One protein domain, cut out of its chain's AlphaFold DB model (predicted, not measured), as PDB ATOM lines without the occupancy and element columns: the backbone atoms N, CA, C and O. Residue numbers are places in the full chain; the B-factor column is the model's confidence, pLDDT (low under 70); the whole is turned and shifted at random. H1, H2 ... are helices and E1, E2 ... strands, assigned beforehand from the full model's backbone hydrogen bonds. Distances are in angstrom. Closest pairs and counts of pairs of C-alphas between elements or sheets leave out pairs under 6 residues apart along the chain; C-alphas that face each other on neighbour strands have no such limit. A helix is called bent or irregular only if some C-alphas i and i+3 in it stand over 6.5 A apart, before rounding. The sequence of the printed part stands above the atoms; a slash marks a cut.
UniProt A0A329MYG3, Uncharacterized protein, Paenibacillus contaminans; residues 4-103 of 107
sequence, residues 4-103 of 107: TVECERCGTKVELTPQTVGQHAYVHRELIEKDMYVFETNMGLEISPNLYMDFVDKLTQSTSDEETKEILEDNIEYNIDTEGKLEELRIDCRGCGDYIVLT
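Overview. This is residues 4 to 103 of the 107 residues of an uncharacterized protein of Paenibacillus contaminans (UniProt A0A329MYG3). What does the model look like at first sight? A long ribbon of two antiparallel strands, E5 and E6, makes the length of a rod, with a helical hairpin of H2 and H3 at one end. Near the other end E7 pairs beside E6, and the short helix H1 and two small strand hairpins, E1 with E2 and E3 with E4, lie there, the second of them set off from the ribbon. What are the parts in order? The 100 printed residues have three named helices and seven named strands, in the order E1 E2 E3 E4 H1 E5 H2 H3 E6 E7, a mixed class, with the largest sheet E5 - E6 - E7 antiparallel. How compact is it? It is extended, with a radius of gyration of the C-alphas of 22.5 A and spans of 65 by 30 by 15 A.

Along the chain. Where do the first elements lie? E1 is residues 4 to 6, beginning at C-alpha 4 at (-43.527, 40.610, 29.950), and E2 is residues 13 to 16. E3 is residues 19 to 21, E4 residues 24 to 26 and H1 residues 28 to 32. What follows? E5, residues 36 to 49, is 38.2 A long; H2 is residues 53 to 61, 12.1 A, and H3 residues 65 to 79, 19.1 A. E6, residues 80 to 93, begins at C-alpha 80 at (-8.130, 44.974, 36.484) and is 39.3 A long. E7, residues 98 to 102, is 13.8 A long and ends at C-alpha 102 at (-36.383, 46.917, 36.103).

Arrangement. How do the small hairpins stand? E1 and E2 form a hairpin, with N 5 and O 14 2.8 A apart, and E2 runs on into E3 across a break of 2 residues, at 29 degrees. E3 and E4 form another, with N 19 and O 26 2.9 A apart; both are apart from E5. What of H1 and the large sheet? H1 is on the sheet and only just at the sheet's level, with a height over the sheet of 3.5 A. E5 and E6 are antiparallel at 163 degrees, with N 44 and O 85 2.8 A apart, and the hairpin E6 and E7 has N 91 and O 100 at 2.8 A. How do the longer helices stand? H2 and H3 touch, closest at the C-alphas of Leu 59 and Thr 68, 6.2 A, at a shallow tilt of 10 degrees, opposite ways. H3 is irregular, with C-alphas 74 and 77 7.7 A apart. Each O i to N i+4 pair is within hydrogen-bond range in H1 and H2, and 9 of 11 in H3.

Size, cuts and confidence. How large is it? The two C-alphas farthest apart, those of Cys 10 and Thr 63, are 65.5 A apart. Is the printed part whole? The printed part has no cut and no long link; the link from E1 to E2 is short, and the others are tight. How confident is the model? The mean pLDDT of the printed part is 83.8, and no printed residue is under 70.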
ATOM      1  N   THR A   4     -42.288  39.831  30.059       74.12
ATOM      2  CA  THR A   4     -43.527  40.610  29.950       74.12
ATOM      3  C   THR A   4     -43.391  41.845  30.823       74.12
ATOM      4  O   THR A   4     -43.084  41.724  32.004       74.12
ATOM      5  N   VAL A   5     -43.604  43.013  30.230       76.12
ATOM      6  CA  VAL A   5     -43.592  44.314  30.898       76.12
ATOM      7  C   VAL A   5     -45.042  44.768  31.037       76.12
ATOM      8  O   VAL A   5     -45.767  44.825  30.046       76.12
ATOM      9  N   GLU A   6     -45.492  45.058  32.254       79.00
ATOM     10  CA  GLU A   6     -46.861  45.498  32.533       79.00
ATOM     11  C   GLU A   6     -46.854  46.812  33.308       79.00
ATOM     12  O   GLU A   6     -46.203  46.924  34.342       79.00
ATOM     13  N   CYS A   7     -47.601  47.801  32.821       79.62
ATOM     14  CA  CYS A   7     -47.872  49.008  33.589       79.62
ATOM     15  C   CYS A   7     -49.021  48.725  34.556       79.62
ATOM     16  O   CYS A   7     -50.167  48.580  34.128       79.62
ATOM     17  N   GLU A   8     -48.733  48.694  35.855       77.00
ATOM     18  CA  GLU A   8     -49.733  48.391  36.887       77.00
ATOM     19  C   GLU A   8     -50.881  49.412  36.938       77.00
ATOM     20  O   GLU A   8     -51.984  49.093  37.380       77.00
ATOM     21  N   ARG A   9     -50.658  50.636  36.443       81.31
ATOM     22  CA  ARG A   9     -51.647  51.718  36.499       81.31
ATOM     23  C   ARG A   9     -52.703  51.655  35.401       81.31
ATOM     24  O   ARG A   9     -53.881  51.867  35.679       81.31
ATOM     25  N   CYS A  10     -52.302  51.425  34.151       81.81
ATOM     26  CA  CYS A  10     -53.230  51.381  33.012       81.81
ATOM     27  C   CYS A  10     -53.471  49.966  32.471       81.81
ATOM     28  O   CYS A  10     -54.307  49.788  31.587       81.81
ATOM     29  N   GLY A  11     -52.756  48.964  32.990       78.88
ATOM     30  CA  GLY A  11     -52.873  47.568  32.575       78.88
ATOM     31  C   GLY A  11     -52.296  47.276  31.189       78.88
ATOM     32  O   GLY A  11     -52.523  46.187  30.658       78.88
ATOM     33  N   THR A  12     -51.572  48.219  30.571       81.69
ATOM     34  CA  THR A  12     -50.884  47.965  29.299       81.69
ATOM     35  C   THR A  12     -49.801  46.918  29.521       81.69
ATOM     36  O   THR A  12     -48.894  47.120  30.325       81.69
ATOM     37  N   LYS A  13     -49.888  45.816  28.775       80.31
ATOM     38  CA  LYS A  13     -48.922  44.715  28.794       80.31
ATOM     39  C   LYS A  13     -48.188  44.639  27.465       80.31
ATOM     40  O   LYS A  13     -48.812  44.716  26.402       80.31
ATOM     41  N   VAL A  14     -46.883  44.423  27.534       81.75
ATOM     42  CA  VAL A  14     -46.006  44.200  26.388       81.75
ATOM     43  C   VAL A  14     -45.258  42.901  26.607       81.75
ATOM     44  O   VAL A  14     -44.495  42.757  27.558       81.75
ATOM     45  N   GLU A  15     -45.484  41.942  25.723       80.81
ATOM     46  CA  GLU A  15     -44.680  40.731  25.666       80.81
ATOM     47  C   GLU A  15     -43.485  40.986  24.747       80.81
ATOM     48  O   GLU A  15     -43.650  41.224  23.551       80.81
ATOM     49  N   LEU A  16     -42.281  40.948  25.311       80.12
ATOM     50  CA  LEU A  16     -41.045  41.125  24.565       80.12
ATOM     51  C   LEU A  16     -40.657  39.794  23.929       80.12
ATOM     52  O   LEU A  16     -40.297  38.836  24.624       80.12
ATOM     53  N   THR A  17     -40.725  39.747  22.602       78.50
ATOM     54  CA  THR A  17     -40.272  38.600  21.813       78.50
ATOM     55  C   THR A  17     -38.944  38.960  21.155       78.50
ATOM     56  O   THR A  17     -38.944  39.622  20.121       78.50
ATOM     57  N   PRO A  18     -37.795  38.571  21.735       76.81
ATOM     58  CA  PRO A  18     -36.505  38.982  21.205       76.81
ATOM     59  C   PRO A  18     -36.295  38.452  19.788       76.81
ATOM     60  O   PRO A  18     -36.424  37.254  19.532       76.81
ATOM     61  N   GLN A  19     -35.907  39.342  18.878       78.88
ATOM     62  CA  GLN A  19     -35.348  38.964  17.588       78.88
ATOM     63  C   GLN A  19     -33.828  38.934  17.703       78.88
ATOM     64  O   GLN A  19     -33.201  39.957  17.978       78.88
ATOM     65  N   THR A  20     -33.227  37.763  17.509       81.00
ATOM     66  CA  THR A  20     -31.770  37.618  17.549       81.00
ATOM     67  C   THR A  20     -31.170  37.953  16.188       81.00
ATOM     68  O   THR A  20     -31.517  37.331  15.186       81.00
ATOM     69  N   VAL A  21     -30.230  38.898  16.155       79.69
ATOM     70  CA  VAL A  21     -29.396  39.186  14.983       79.69
ATOM     71  C   VAL A  21     -27.934  39.086  15.410       79.69
ATOM     72  O   VAL A  21     -27.460  39.855  16.244       79.69
ATOM     73  N   GLY A  22     -27.217  38.101  14.865       83.88
ATOM     74  CA  GLY A  22     -25.863  37.779  15.319       83.88
ATOM     75  C   GLY A  22     -25.861  37.310  16.777       83.88
ATOM     76  O   GLY A  22     -26.550  36.350  17.113       83.88
ATOM     77  N   GLN A  23     -25.091  37.991  17.630       73.94
ATOM     78  CA  GLN A  23     -25.015  37.727  19.076       73.94
ATOM     79  C   GLN A  23     -25.903  38.662  19.917       73.94
ATOM     80  O   GLN A  23     -25.855  38.613  21.141       73.94
ATOM     81  N   HIS A  24     -26.724  39.506  19.285       71.94
ATOM     82  CA  HIS A  24     -27.556  40.487  19.982       71.94
ATOM     83  C   HIS A  24     -29.042  40.127  19.895       71.94
ATOM     84  O   HIS A  24     -29.531  39.729  18.835       71.94
ATOM     85  N   ALA A  25     -29.767  40.293  21.004       71.94
ATOM     86  CA  ALA A  25     -31.219  40.156  21.074       71.94
ATOM     87  C   ALA A  25     -31.884  41.542  21.093       71.94
ATOM     88  O   ALA A  25     -31.568  42.373  21.941       71.94
ATOM     89  N   TYR A  26     -32.820  41.781  20.174       76.62
ATOM     90  CA  TYR A  26     -33.525  43.055  20.024       76.62
ATOM     91  C   TYR A  26     -34.990  42.914  20.443       76.62
ATOM     92  O   TYR A  26     -35.669  41.998  19.986       76.62
ATOM     93  N   VAL A  27     -35.483  43.832  21.281       74.44
ATOM     94  CA  VAL A  27     -36.871  43.852  21.814       74.44
ATOM     95  C   VAL A  27     -37.550  45.226  21.670       74.44
ATOM     96  O   VAL A  27     -38.525  45.552  22.341       74.44
ATOM     97  N   HIS A  28     -36.976  46.092  20.832       71.00
ATOM     98  CA  HIS A  28     -37.342  47.508  20.751       71.00
ATOM     99  C   HIS A  28     -38.693  47.753  20.064       71.00
ATOM    100  O   HIS A  28     -39.389  48.719  20.375       71.00
ATOM    101  N   ARG A  29     -39.073  46.901  19.107       75.12
ATOM    102  CA  ARG A  29     -40.249  47.131  18.264       75.12
ATOM    103  C   ARG A  29     -41.545  46.978  19.056       75.12
ATOM    104  O   ARG A  29     -42.445  47.802  18.930       75.12
ATOM    105  N   GLU A  30     -41.601  45.959  19.899       76.69
ATOM    106  CA  GLU A  30     -42.752  45.599  20.717       76.69
ATOM    107  C   GLU A  30     -43.084  46.690  21.744       76.69
ATOM    108  O   GLU A  30     -44.258  46.958  21.997       76.69
ATOM    109  N   LEU A  31     -42.058  47.351  22.295       76.75
ATOM    110  CA  LEU A  31     -42.223  48.482  23.210       76.75
ATOM    111  C   LEU A  31     -42.881  49.671  22.495       76.75
ATOM    112  O   LEU A  31     -43.927  50.150  22.940       76.75
ATOM    113  N   ILE A  32     -42.327  50.091  21.349       77.44
ATOM    114  CA  ILE A  32     -42.844  51.242  20.589       77.44
ATOM    115  C   ILE A  32     -44.286  51.021  20.137       77.44
ATOM    116  O   ILE A  32     -45.113  51.921  20.272       77.44
ATOM    117  N   GLU A  33     -44.604  49.833  19.619       81.81
ATOM    118  CA  GLU A  33     -45.956  49.500  19.144       81.81
ATOM    119  C   GLU A  33     -47.015  49.527  20.266       81.81
ATOM    120  O   GLU A  33     -48.215  49.498  19.986       81.81
ATOM    121  N   LYS A  34     -46.587  49.585  21.533       78.56
ATOM    122  CA  LYS A  34     -47.443  49.594  22.725       78.56
ATOM    123  C   LYS A  34     -47.291  50.850  23.580       78.56
ATOM    124  O   LYS A  34     -47.622  50.821  24.765       78.56
ATOM    125  N   ASP A  35     -46.824  51.945  22.982       82.31
ATOM    126  CA  ASP A  35     -46.648  53.236  23.657       82.31
ATOM    127  C   ASP A  35     -45.736  53.156  24.898       82.31
ATOM    128  O   ASP A  35     -45.865  53.946  25.840       82.31
ATOM    129  N   MET A  36     -44.795  52.210  24.890       81.88
ATOM    130  CA  MET A  36     -43.733  52.087  25.880       81.88
ATOM    131  C   MET A  36     -42.380  52.399  25.244       81.88
ATOM    132  O   MET A  36     -42.136  52.091  24.079       81.88
ATOM    133  N   TYR A  37     -41.474  53.015  25.992       81.44
ATOM    134  CA  TYR A  37     -40.124  53.278  25.498       81.44
ATOM    135  C   TYR A  37     -39.113  53.256  26.636       81.44
ATOM    136  O   TYR A  37     -39.421  53.660  27.756       81.44
ATOM    137  N   VAL A  38     -37.902  52.778  26.343       80.62
ATOM    138  CA  VAL A  38     -36.776  52.890  27.273       80.62
ATOM    139  C   VAL A  38     -36.450  54.372  27.421       80.62
ATOM    140  O   VAL A  38     -36.112  55.031  26.436       80.62
ATOM    141  N   PHE A  39     -36.614  54.892  28.632       77.50
ATOM    142  CA  PHE A  39     -36.367  56.292  28.953       77.50
ATOM    143  C   PHE A  39     -34.937  56.489  29.455       77.50
ATOM    144  O   PHE A  39     -34.243  57.395  29.001       77.50
ATOM    145  N   GLU A  40     -34.494  55.619  30.361       77.94
ATOM    146  CA  GLU A  40     -33.208  55.750  31.036       77.94
ATOM    147  C   GLU A  40     -32.601  54.377  31.328       77.94
ATOM    148  O   GLU A  40     -33.308  53.399  31.588       77.94
ATOM    149  N   THR A  41     -31.275  54.321  31.252       82.12
ATOM    150  CA  THR A  41     -30.452  53.160  31.589       82.12
ATOM    151  C   THR A  41     -29.428  53.592  32.625       82.12
ATOM    152  O   THR A  41     -28.611  54.466  32.328       82.12
ATOM    153  N   ASN A  42     -29.435  52.965  33.798       81.44
ATOM    154  CA  ASN A  42     -28.366  53.112  34.777       81.44
ATOM    155  C   ASN A  42     -27.402  51.931  34.656       81.44
ATOM    156  O   ASN A  42     -27.813  50.771  34.764       81.44
ATOM    157  N   MET A  43     -26.126  52.231  34.428       82.94
ATOM    158  CA  MET A  43     -25.064  51.234  34.377       82.94
ATOM    159  C   MET A  43     -24.125  51.435  35.561       82.94
ATOM    160  O   MET A  43     -23.505  52.491  35.690       82.94
ATOM    161  N   GLY A  44     -23.994  50.400  36.380       79.88
ATOM    162  CA  GLY A  44     -22.933  50.286  37.364       79.88
ATOM    163  C   GLY A  44     -21.623  49.870  36.700       79.88
ATOM    164  O   GLY A  44     -21.614  49.231  35.645       79.88
ATOM    165  N   LEU A  45     -20.509  50.231  37.332       81.88
ATOM    166  CA  LEU A  45     -19.189  49.712  36.989       81.88
ATOM    167  C   LEU A  45     -18.794  48.686  38.045       81.88
ATOM    168  O   LEU A  45     -18.704  49.015  39.228       81.88
ATOM    169  N   GLU A  46     -18.543  47.458  37.610       81.88
ATOM    170  CA  GLU A  46     -17.980  46.409  38.446       81.88
ATOM    171  C   GLU A  46     -16.492  46.258  38.116       81.88
ATOM    172  O   GLU A  46     -16.090  46.206  36.952       81.88
ATOM    173  N   ILE A  47     -15.662  46.244  39.158       81.50
ATOM    174  CA  ILE A  47     -14.223  46.022  39.046       81.50
ATOM    175  C   ILE A  47     -13.980  44.529  39.240       81.50
ATOM    176  O   ILE A  47     -14.185  44.006  40.337       81.50
ATOM    177  N   SER A  48     -13.523  43.862  38.186       81.19
ATOM    178  CA  SER A  48     -13.168  42.450  38.211       81.19
ATOM    179  C   SER A  48     -11.642  42.307  38.232       81.19
ATOM    180  O   SER A  48     -10.968  42.700  37.277       81.19
ATOM    181  N   PRO A  49     -11.048  41.803  39.328       81.38
ATOM    182  CA  PRO A  49      -9.608  41.616  39.402       81.38
ATOM    183  C   PRO A  49      -9.183  40.419  38.544       81.38
ATOM    184  O   PRO A  49      -9.591  39.284  38.786       81.38
ATOM    185  N   ASN A  50      -8.291  40.671  37.594       82.38
ATOM    186  CA  ASN A  50      -7.648  39.665  36.758       82.38
ATOM    187  C   ASN A  50      -6.141  39.682  37.041       82.38
ATOM    188  O   ASN A  50      -5.320  40.086  36.221       82.38
ATOM    189  N   LEU A  51      -5.794  39.331  38.281       85.69
ATOM    190  CA  LEU A  51      -4.441  39.500  38.802       85.69
ATOM    191  C   LEU A  51      -3.502  38.442  38.217       85.69
ATOM    192  O   LEU A  51      -3.583  37.259  38.564       85.69
ATOM    193  N   TYR A  52      -2.562  38.874  37.381       88.44
ATOM    194  CA  TYR A  52      -1.443  38.043  36.966       88.44
ATOM    195  C   TYR A  52      -0.493  37.814  38.146       88.44
ATOM    196  O   TYR A  52      -0.235  38.701  38.962       88.44
ATOM    197  N   MET A  53       0.052  36.599  38.249       90.00
ATOM    198  CA  MET A  53       0.916  36.226  39.375       90.00
ATOM    199  C   MET A  53       2.171  37.100  39.478       90.00
ATOM    200  O   MET A  53       2.598  37.400  40.584       90.00
ATOM    201  N   ASP A  54       2.732  37.560  38.357       91.50
ATOM    202  CA  ASP A  54       3.916  38.423  38.364       91.50
ATOM    203  C   ASP A  54       3.627  39.805  38.969       91.50
ATOM    204  O   ASP A  54       4.486  40.379  39.636       91.50
ATOM    205  N   PHE A  55       2.417  40.332  38.771       92.62
ATOM    206  CA  PHE A  55       1.962  41.571  39.392       92.62
ATOM    207  C   PHE A  55       1.831  41.414  40.910       92.62
ATOM    208  O   PHE A  55       2.342  42.243  41.665       92.62
ATOM    209  N   VAL A  56       1.226  40.313  41.364       92.81
ATOM    210  CA  VAL A  56       1.123  39.992  42.797       92.81
ATOM    211  C   VAL A  56       2.511  39.800  43.414       92.81
ATOM    212  O   VAL A  56       2.791  40.321  44.496       92.81
ATOM    213  N   ASP A  57       3.413  39.112  42.716       94.31
ATOM    214  CA  ASP A  57       4.787  38.896  43.168       94.31
ATOM    215  C   ASP A  57       5.546  40.223  43.306       94.31
ATOM    216  O   ASP A  57       6.177  40.456  44.336       94.31
ATOM    217  N   LYS A  58       5.433  41.134  42.329       94.19
ATOM    218  CA  LYS A  58       6.019  42.485  42.412       94.19
ATOM    219  C   LYS A  58       5.480  43.254  43.621       94.19
ATOM    220  O   LYS A  58       6.267  43.808  44.386       94.19
ATOM    221  N   LEU A  59       4.161  43.248  43.840       94.31
ATOM    222  CA  LEU A  59       3.544  43.937  44.981       94.31
ATOM    223  C   LEU A  59       4.034  43.385  46.323       94.31
ATOM    224  O   LEU A  59       4.381  44.153  47.217       94.31
ATOM    225  N   THR A  60       4.097  42.061  46.467       94.81
ATOM    226  CA  THR A  60       4.539  41.416  47.717       94.81
ATOM    227  C   THR A  60       6.033  41.581  47.997       94.81
ATOM    228  O   THR A  60       6.442  41.488  49.154       94.81
ATOM    229  N   GLN A  61       6.840  41.825  46.962       95.94
ATOM    230  CA  GLN A  61       8.283  42.059  47.071       95.94
ATOM    231  C   GLN A  61       8.648  43.537  47.234       95.94
ATOM    232  O   GLN A  61       9.789  43.827  47.595       95.94
ATOM    233  N   SER A  62       7.706  44.451  46.990       96.12
ATOM    234  CA  SER A  62       7.929  45.884  47.168       96.12
ATOM    235  C   SER A  62       8.334  46.215  48.608       96.12
ATOM    236  O   SER A  62       7.864  45.617  49.580       96.12
ATOM    237  N   THR A  63       9.249  47.170  48.746       96.00
ATOM    238  CA  THR A  63       9.853  47.532  50.039       96.00
ATOM    239  C   THR A  63       9.530  48.954  50.482       96.00
ATOM    240  O   THR A  63       9.875  49.346  51.598       96.00
ATOM    241  N   SER A  64       8.864  49.731  49.624       97.12
ATOM    242  CA  SER A  64       8.469  51.109  49.900       97.12
ATOM    243  C   SER A  64       7.137  51.471  49.248       97.12
ATOM    244  O   SER A  64       6.718  50.861  48.260       97.12
ATOM    245  N   ASP A  65       6.496  52.506  49.785       97.00
ATOM    246  CA  ASP A  65       5.246  53.041  49.241       97.00
ATOM    247  C   ASP A  65       5.441  53.613  47.827       97.00
ATOM    248  O   ASP A  65       4.566  53.461  46.978       97.00
ATOM    249  N   GLU A  66       6.601  54.226  47.553       97.12
ATOM    250  CA  GLU A  66       6.926  54.783  46.233       97.12
ATOM    251  C   GLU A  66       7.034  53.670  45.179       97.12
ATOM    252  O   GLU A  66       6.413  53.748  44.125       97.12
ATOM    253  N   GLU A  67       7.733  52.580  45.511       95.56
ATOM    254  CA  GLU A  67       7.845  51.391  44.657       95.56
ATOM    255  C   GLU A  67       6.483  50.708  44.458       95.56
ATOM    256  O   GLU A  67       6.131  50.319  43.346       95.56
ATOM    257  N   THR A  68       5.671  50.610  45.517       96.50
ATOM    258  CA  THR A  68       4.303  50.072  45.427       96.50
ATOM    259  C   THR A  68       3.459  50.889  44.454       96.50
ATOM    260  O   THR A  68       2.718  50.331  43.645       96.50
ATOM    261  N   LYS A  69       3.572  52.218  44.523       96.38
ATOM    262  CA  LYS A  69       2.840  53.133  43.655       96.38
ATOM    263  C   LYS A  69       3.265  52.988  42.195       96.38
ATOM    264  O   LYS A  69       2.383  52.881  41.352       96.38
ATOM    265  N   GLU A  70       4.566  52.913  41.911       95.94
ATOM    266  CA  GLU A  70       5.070  52.660  40.551       95.94
ATOM    267  C   GLU A  70       4.542  51.325  39.996       95.94
ATOM    268  O   GLU A  70       4.017  51.279  38.886       95.94
ATOM    269  N   ILE A  71       4.575  50.246  40.790       95.19
ATOM    270  CA  ILE A  71       4.048  48.934  40.374       95.19
ATOM    271  C   ILE A  71       2.554  49.011  40.037       95.19
ATOM    272  O   ILE A  71       2.125  48.422  39.039       95.19
ATOM    273  N   LEU A  72       1.764  49.710  40.859       93.56
ATOM    274  CA  LEU A  72       0.338  49.916  40.611       93.56
ATOM    275  C   LEU A  72       0.120  50.729  39.332       93.56
ATOM    276  O   LEU A  72      -0.600  50.267  38.455       93.56
ATOM    277  N   GLU A  73       0.750  51.893  39.190       93.06
ATOM    278  CA  GLU A  73       0.574  52.761  38.017       93.06
ATOM    279  C   GLU A  73       0.945  52.049  36.705       93.06
ATOM    280  O   GLU A  73       0.216  52.169  35.722       93.06
ATOM    281  N   ASP A  74       1.999  51.232  36.711       92.81
ATOM    282  CA  ASP A  74       2.476  50.541  35.510       92.81
ATOM    283  C   ASP A  74       1.636  49.315  35.112       92.81
ATOM    284  O   ASP A  74       1.668  48.892  33.954       92.81
ATOM    285  N   ASN A  75       0.933  48.679  36.058       91.00
ATOM    286  CA  ASN A  75       0.363  47.343  35.832       91.00
ATOM    287  C   ASN A  75      -1.132  47.226  36.151       91.00
ATOM    288  O   ASN A  75      -1.747  46.244  35.731       91.00
ATOM    289  N   ILE A  76      -1.741  48.179  36.863       89.38
ATOM    290  CA  ILE A  76      -3.129  48.049  37.332       89.38
ATOM    291  C   ILE A  76      -4.131  47.903  36.180       89.38
ATOM    292  O   ILE A  76      -5.034  47.080  36.278       89.38
ATOM    293  N   GLU A  77      -3.930  48.612  35.066       87.38
ATOM    294  CA  GLU A  77      -4.825  48.577  33.897       87.38
ATOM    295  C   GLU A  77      -4.870  47.206  33.213       87.38
ATOM    296  O   GLU A  77      -5.869  46.852  32.599       87.38
ATOM    297  N   TYR A  78      -3.797  46.422  33.320       87.81
ATOM    298  CA  TYR A  78      -3.739  45.077  32.750       87.81
ATOM    299  C   TYR A  78      -4.229  44.006  33.724       87.81
ATOM    300  O   TYR A  78      -4.495  42.885  33.307       87.81
ATOM    301  N   ASN A  79      -4.309  44.334  35.013       87.50
ATOM    302  CA  ASN A  79      -4.653  43.401  36.085       87.50
ATOM    303  C   ASN A  79      -6.068  43.624  36.633       87.50
ATOM    304  O   ASN A  79      -6.517  42.901  37.526       87.50
ATOM    305  N   ILE A  80      -6.764  44.637  36.123       86.88
ATOM    306  CA  ILE A  80      -8.130  44.974  36.484       86.88
ATOM    307  C   ILE A  80      -8.938  45.155  35.209       86.88
ATOM    308  O   ILE A  80      -8.636  46.018  34.392       86.88
ATOM    309  N   ASP A  81     -10.018  44.392  35.110       84.00
ATOM    310  CA  ASP A  81     -11.040  44.583  34.098       84.00
ATOM    311  C   ASP A  81     -12.204  45.382  34.703       84.00
ATOM    312  O   ASP A  81     -12.614  45.168  35.848       84.00
ATOM    313  N   THR A  82     -12.744  46.332  33.940       82.12
ATOM    314  CA  THR A  82     -13.977  47.041  34.306       82.12
ATOM    315  C   THR A  82     -15.115  46.554  33.432       82.12
ATOM    316  O   THR A  82     -15.086  46.744  32.213       82.12
ATOM    317  N   GLU A  83     -16.137  45.977  34.050       81.19
ATOM    318  CA  GLU A  83     -17.333  45.519  33.356       81.19
ATOM    319  C   GLU A  83     -18.509  46.444  33.672       81.19
ATOM    320  O   GLU A  83     -18.767  46.809  34.820       81.19
ATOM    321  N   GLY A  84     -19.220  46.866  32.627       80.06
ATOM    322  CA  GLY A  84     -20.456  47.624  32.776       80.06
ATOM    323  C   GLY A  84     -21.611  46.673  33.054       80.06
ATOM    324  O   GLY A  84     -21.915  45.812  32.227       80.06
ATOM    325  N   LYS A  85     -22.287  46.854  34.185       79.81
ATOM    326  CA  LYS A  85     -23.473  46.082  34.552       79.81
ATOM    327  C   LYS A  85     -24.705  46.965  34.473       79.81
ATOM    328  O   LYS A  85     -24.733  48.050  35.044       79.81
ATOM    329  N   LEU A  86     -25.745  46.506  33.781       80.81
ATOM    330  CA  LEU A  86     -27.037  47.184  33.822       80.81
ATOM    331  C   LEU A  86     -27.635  47.007  35.222       80.81
ATOM    332  O   LEU A  86     -27.926  45.883  35.628       80.81
ATOM    333  N   GLU A  87     -27.792  48.106  35.950       81.56
ATOM    334  CA  GLU A  87     -28.396  48.118  37.286       81.56
ATOM    335  C   GLU A  87     -29.873  48.475  37.213       81.56
ATOM    336  O   GLU A  87     -30.689  47.885  37.913       81.56
ATOM    337  N   GLU A  88     -30.224  49.418  36.340       81.94
ATOM    338  CA  GLU A  88     -31.594  49.892  36.203       81.94
ATOM    339  C   GLU A  88     -31.958  50.126  34.738       81.94
ATOM    340  O   GLU A  88     -31.213  50.752  33.980       81.94
ATOM    341  N   LEU A  89     -33.144  49.666  34.351       84.38
ATOM    342  CA  LEU A  89     -33.789  50.039  33.098       84.38
ATOM    343  C   LEU A  89     -35.153  50.645  33.398       84.38
ATOM    344  O   LEU A  89     -36.055  49.954  33.878       84.38
ATOM    345  N   ARG A  90     -35.325  51.917  33.050       84.31
ATOM    346  CA  ARG A  90     -36.608  52.603  33.153       84.31
ATOM    347  C   ARG A  90     -37.339  52.588  31.818       84.31
ATOM    348  O   ARG A  90     -36.820  53.035  30.794       84.31
ATOM    349  N   ILE A  91     -38.582  52.125  31.851       86.69
ATOM    350  CA  ILE A  91     -39.506  52.088  30.723       86.69
ATOM    351  C   ILE A  91     -40.683  53.009  31.034       86.69
ATOM    352  O   ILE A  91     -41.447  52.758  31.960       86.69
ATOM    353  N   ASP A  92     -40.862  54.058  30.242       86.69
ATOM    354  CA  ASP A  92     -41.995  54.972  30.379       86.69
ATOM    355  C   ASP A  92     -43.198  54.473  29.562       86.69
ATOM    356  O   ASP A  92     -43.053  54.061  28.408       86.69
ATOM    357  N   CYS A  93     -44.403  54.576  30.126       85.50
ATOM    358  CA  CYS A  93     -45.678  54.309  29.464       85.50
ATOM    359  C   CYS A  93     -46.375  55.623  29.079       85.50
ATOM    360  O   CYS A  93     -46.973  56.309  29.915       85.50
ATOM    361  N   ARG A  94     -46.389  55.959  27.785       81.19
ATOM    362  CA  ARG A  94     -47.012  57.202  27.288       81.19
ATOM    363  C   ARG A  94     -48.528  57.223  27.434       81.19
ATOM    364  O   ARG A  94     -49.107  58.301  27.512       81.19
ATOM    365  N   GLY A  95     -49.164  56.055  27.505       78.69
ATOM    366  CA  GLY A  95     -50.614  55.950  27.661       78.69
ATOM    367  C   GLY A  95     -51.142  56.564  28.964       78.69
ATOM    368  O   GLY A  95     -52.267  57.056  28.988       78.69
ATOM    369  N   CYS A  96     -50.348  56.566  30.041       81.44
ATOM    370  CA  CYS A  96     -50.758  57.136  31.333       81.44
ATOM    371  C   CYS A  96     -49.718  58.050  32.003       81.44
ATOM    372  O   CYS A  96     -50.014  58.631  33.049       81.44
ATOM    373  N   GLY A  97     -48.534  58.205  31.401       79.44
ATOM    374  CA  GLY A  97     -47.434  59.015  31.931       79.44
ATOM    375  C   GLY A  97     -46.718  58.384  33.127       79.44
ATOM    376  O   GLY A  97     -46.005  59.087  33.835       79.44
ATOM    377  N   ASP A  98     -46.950  57.095  33.374       82.62
ATOM    378  CA  ASP A  98     -46.308  56.324  34.441       82.62
ATOM    379  C   ASP A  98     -45.081  55.565  33.916       82.62
ATOM    380  O   ASP A  98     -44.863  55.511  32.704       82.62
ATOM    381  N   TYR A  99     -44.293  54.965  34.805       78.94
ATOM    382  CA  TYR A  99     -43.057  54.271  34.444       78.94
ATOM    383  C   TYR A  99     -42.888  52.938  35.179       78.94
ATOM    384  O   TYR A  99     -43.450  52.699  36.244       78.94
ATOM    385  N   ILE A 100     -42.106  52.051  34.571       81.31
ATOM    386  CA  ILE A 100     -41.726  50.741  35.094       81.31
ATOM    387  C   ILE A 100     -40.210  50.745  35.229       81.31
ATOM    388  O   ILE A 100     -39.509  51.137  34.296       81.31
ATOM    389  N   VAL A 101     -39.707  50.302  36.375       77.50
ATOM    390  CA  VAL A 101     -38.272  50.191  36.641       77.50
ATOM    391  C   VAL A 101     -37.916  48.719  36.786       77.50
ATOM    392  O   VAL A 101     -38.519  48.011  37.588       77.50
ATOM    393  N   LEU A 102     -36.953  48.256  35.996       80.31
ATOM    394  CA  LEU A 102     -36.383  46.917  36.103       80.31
ATOM    395  C   LEU A 102     -35.011  47.036  36.770       80.31
ATOM    396  O   LEU A 102     -34.149  47.724  36.232       80.31
ATOM    397  N   THR A 103     -34.820  46.377  37.914       74.12
ATOM    398  CA  THR A 103     -33.587  46.466  38.725       74.12
ATOM    399  C   THR A 103     -32.877  45.126  38.935       74.12
ATOM    400  O   THR A 103     -31.797  45.072  39.511       74.12
TER     401      THR A 103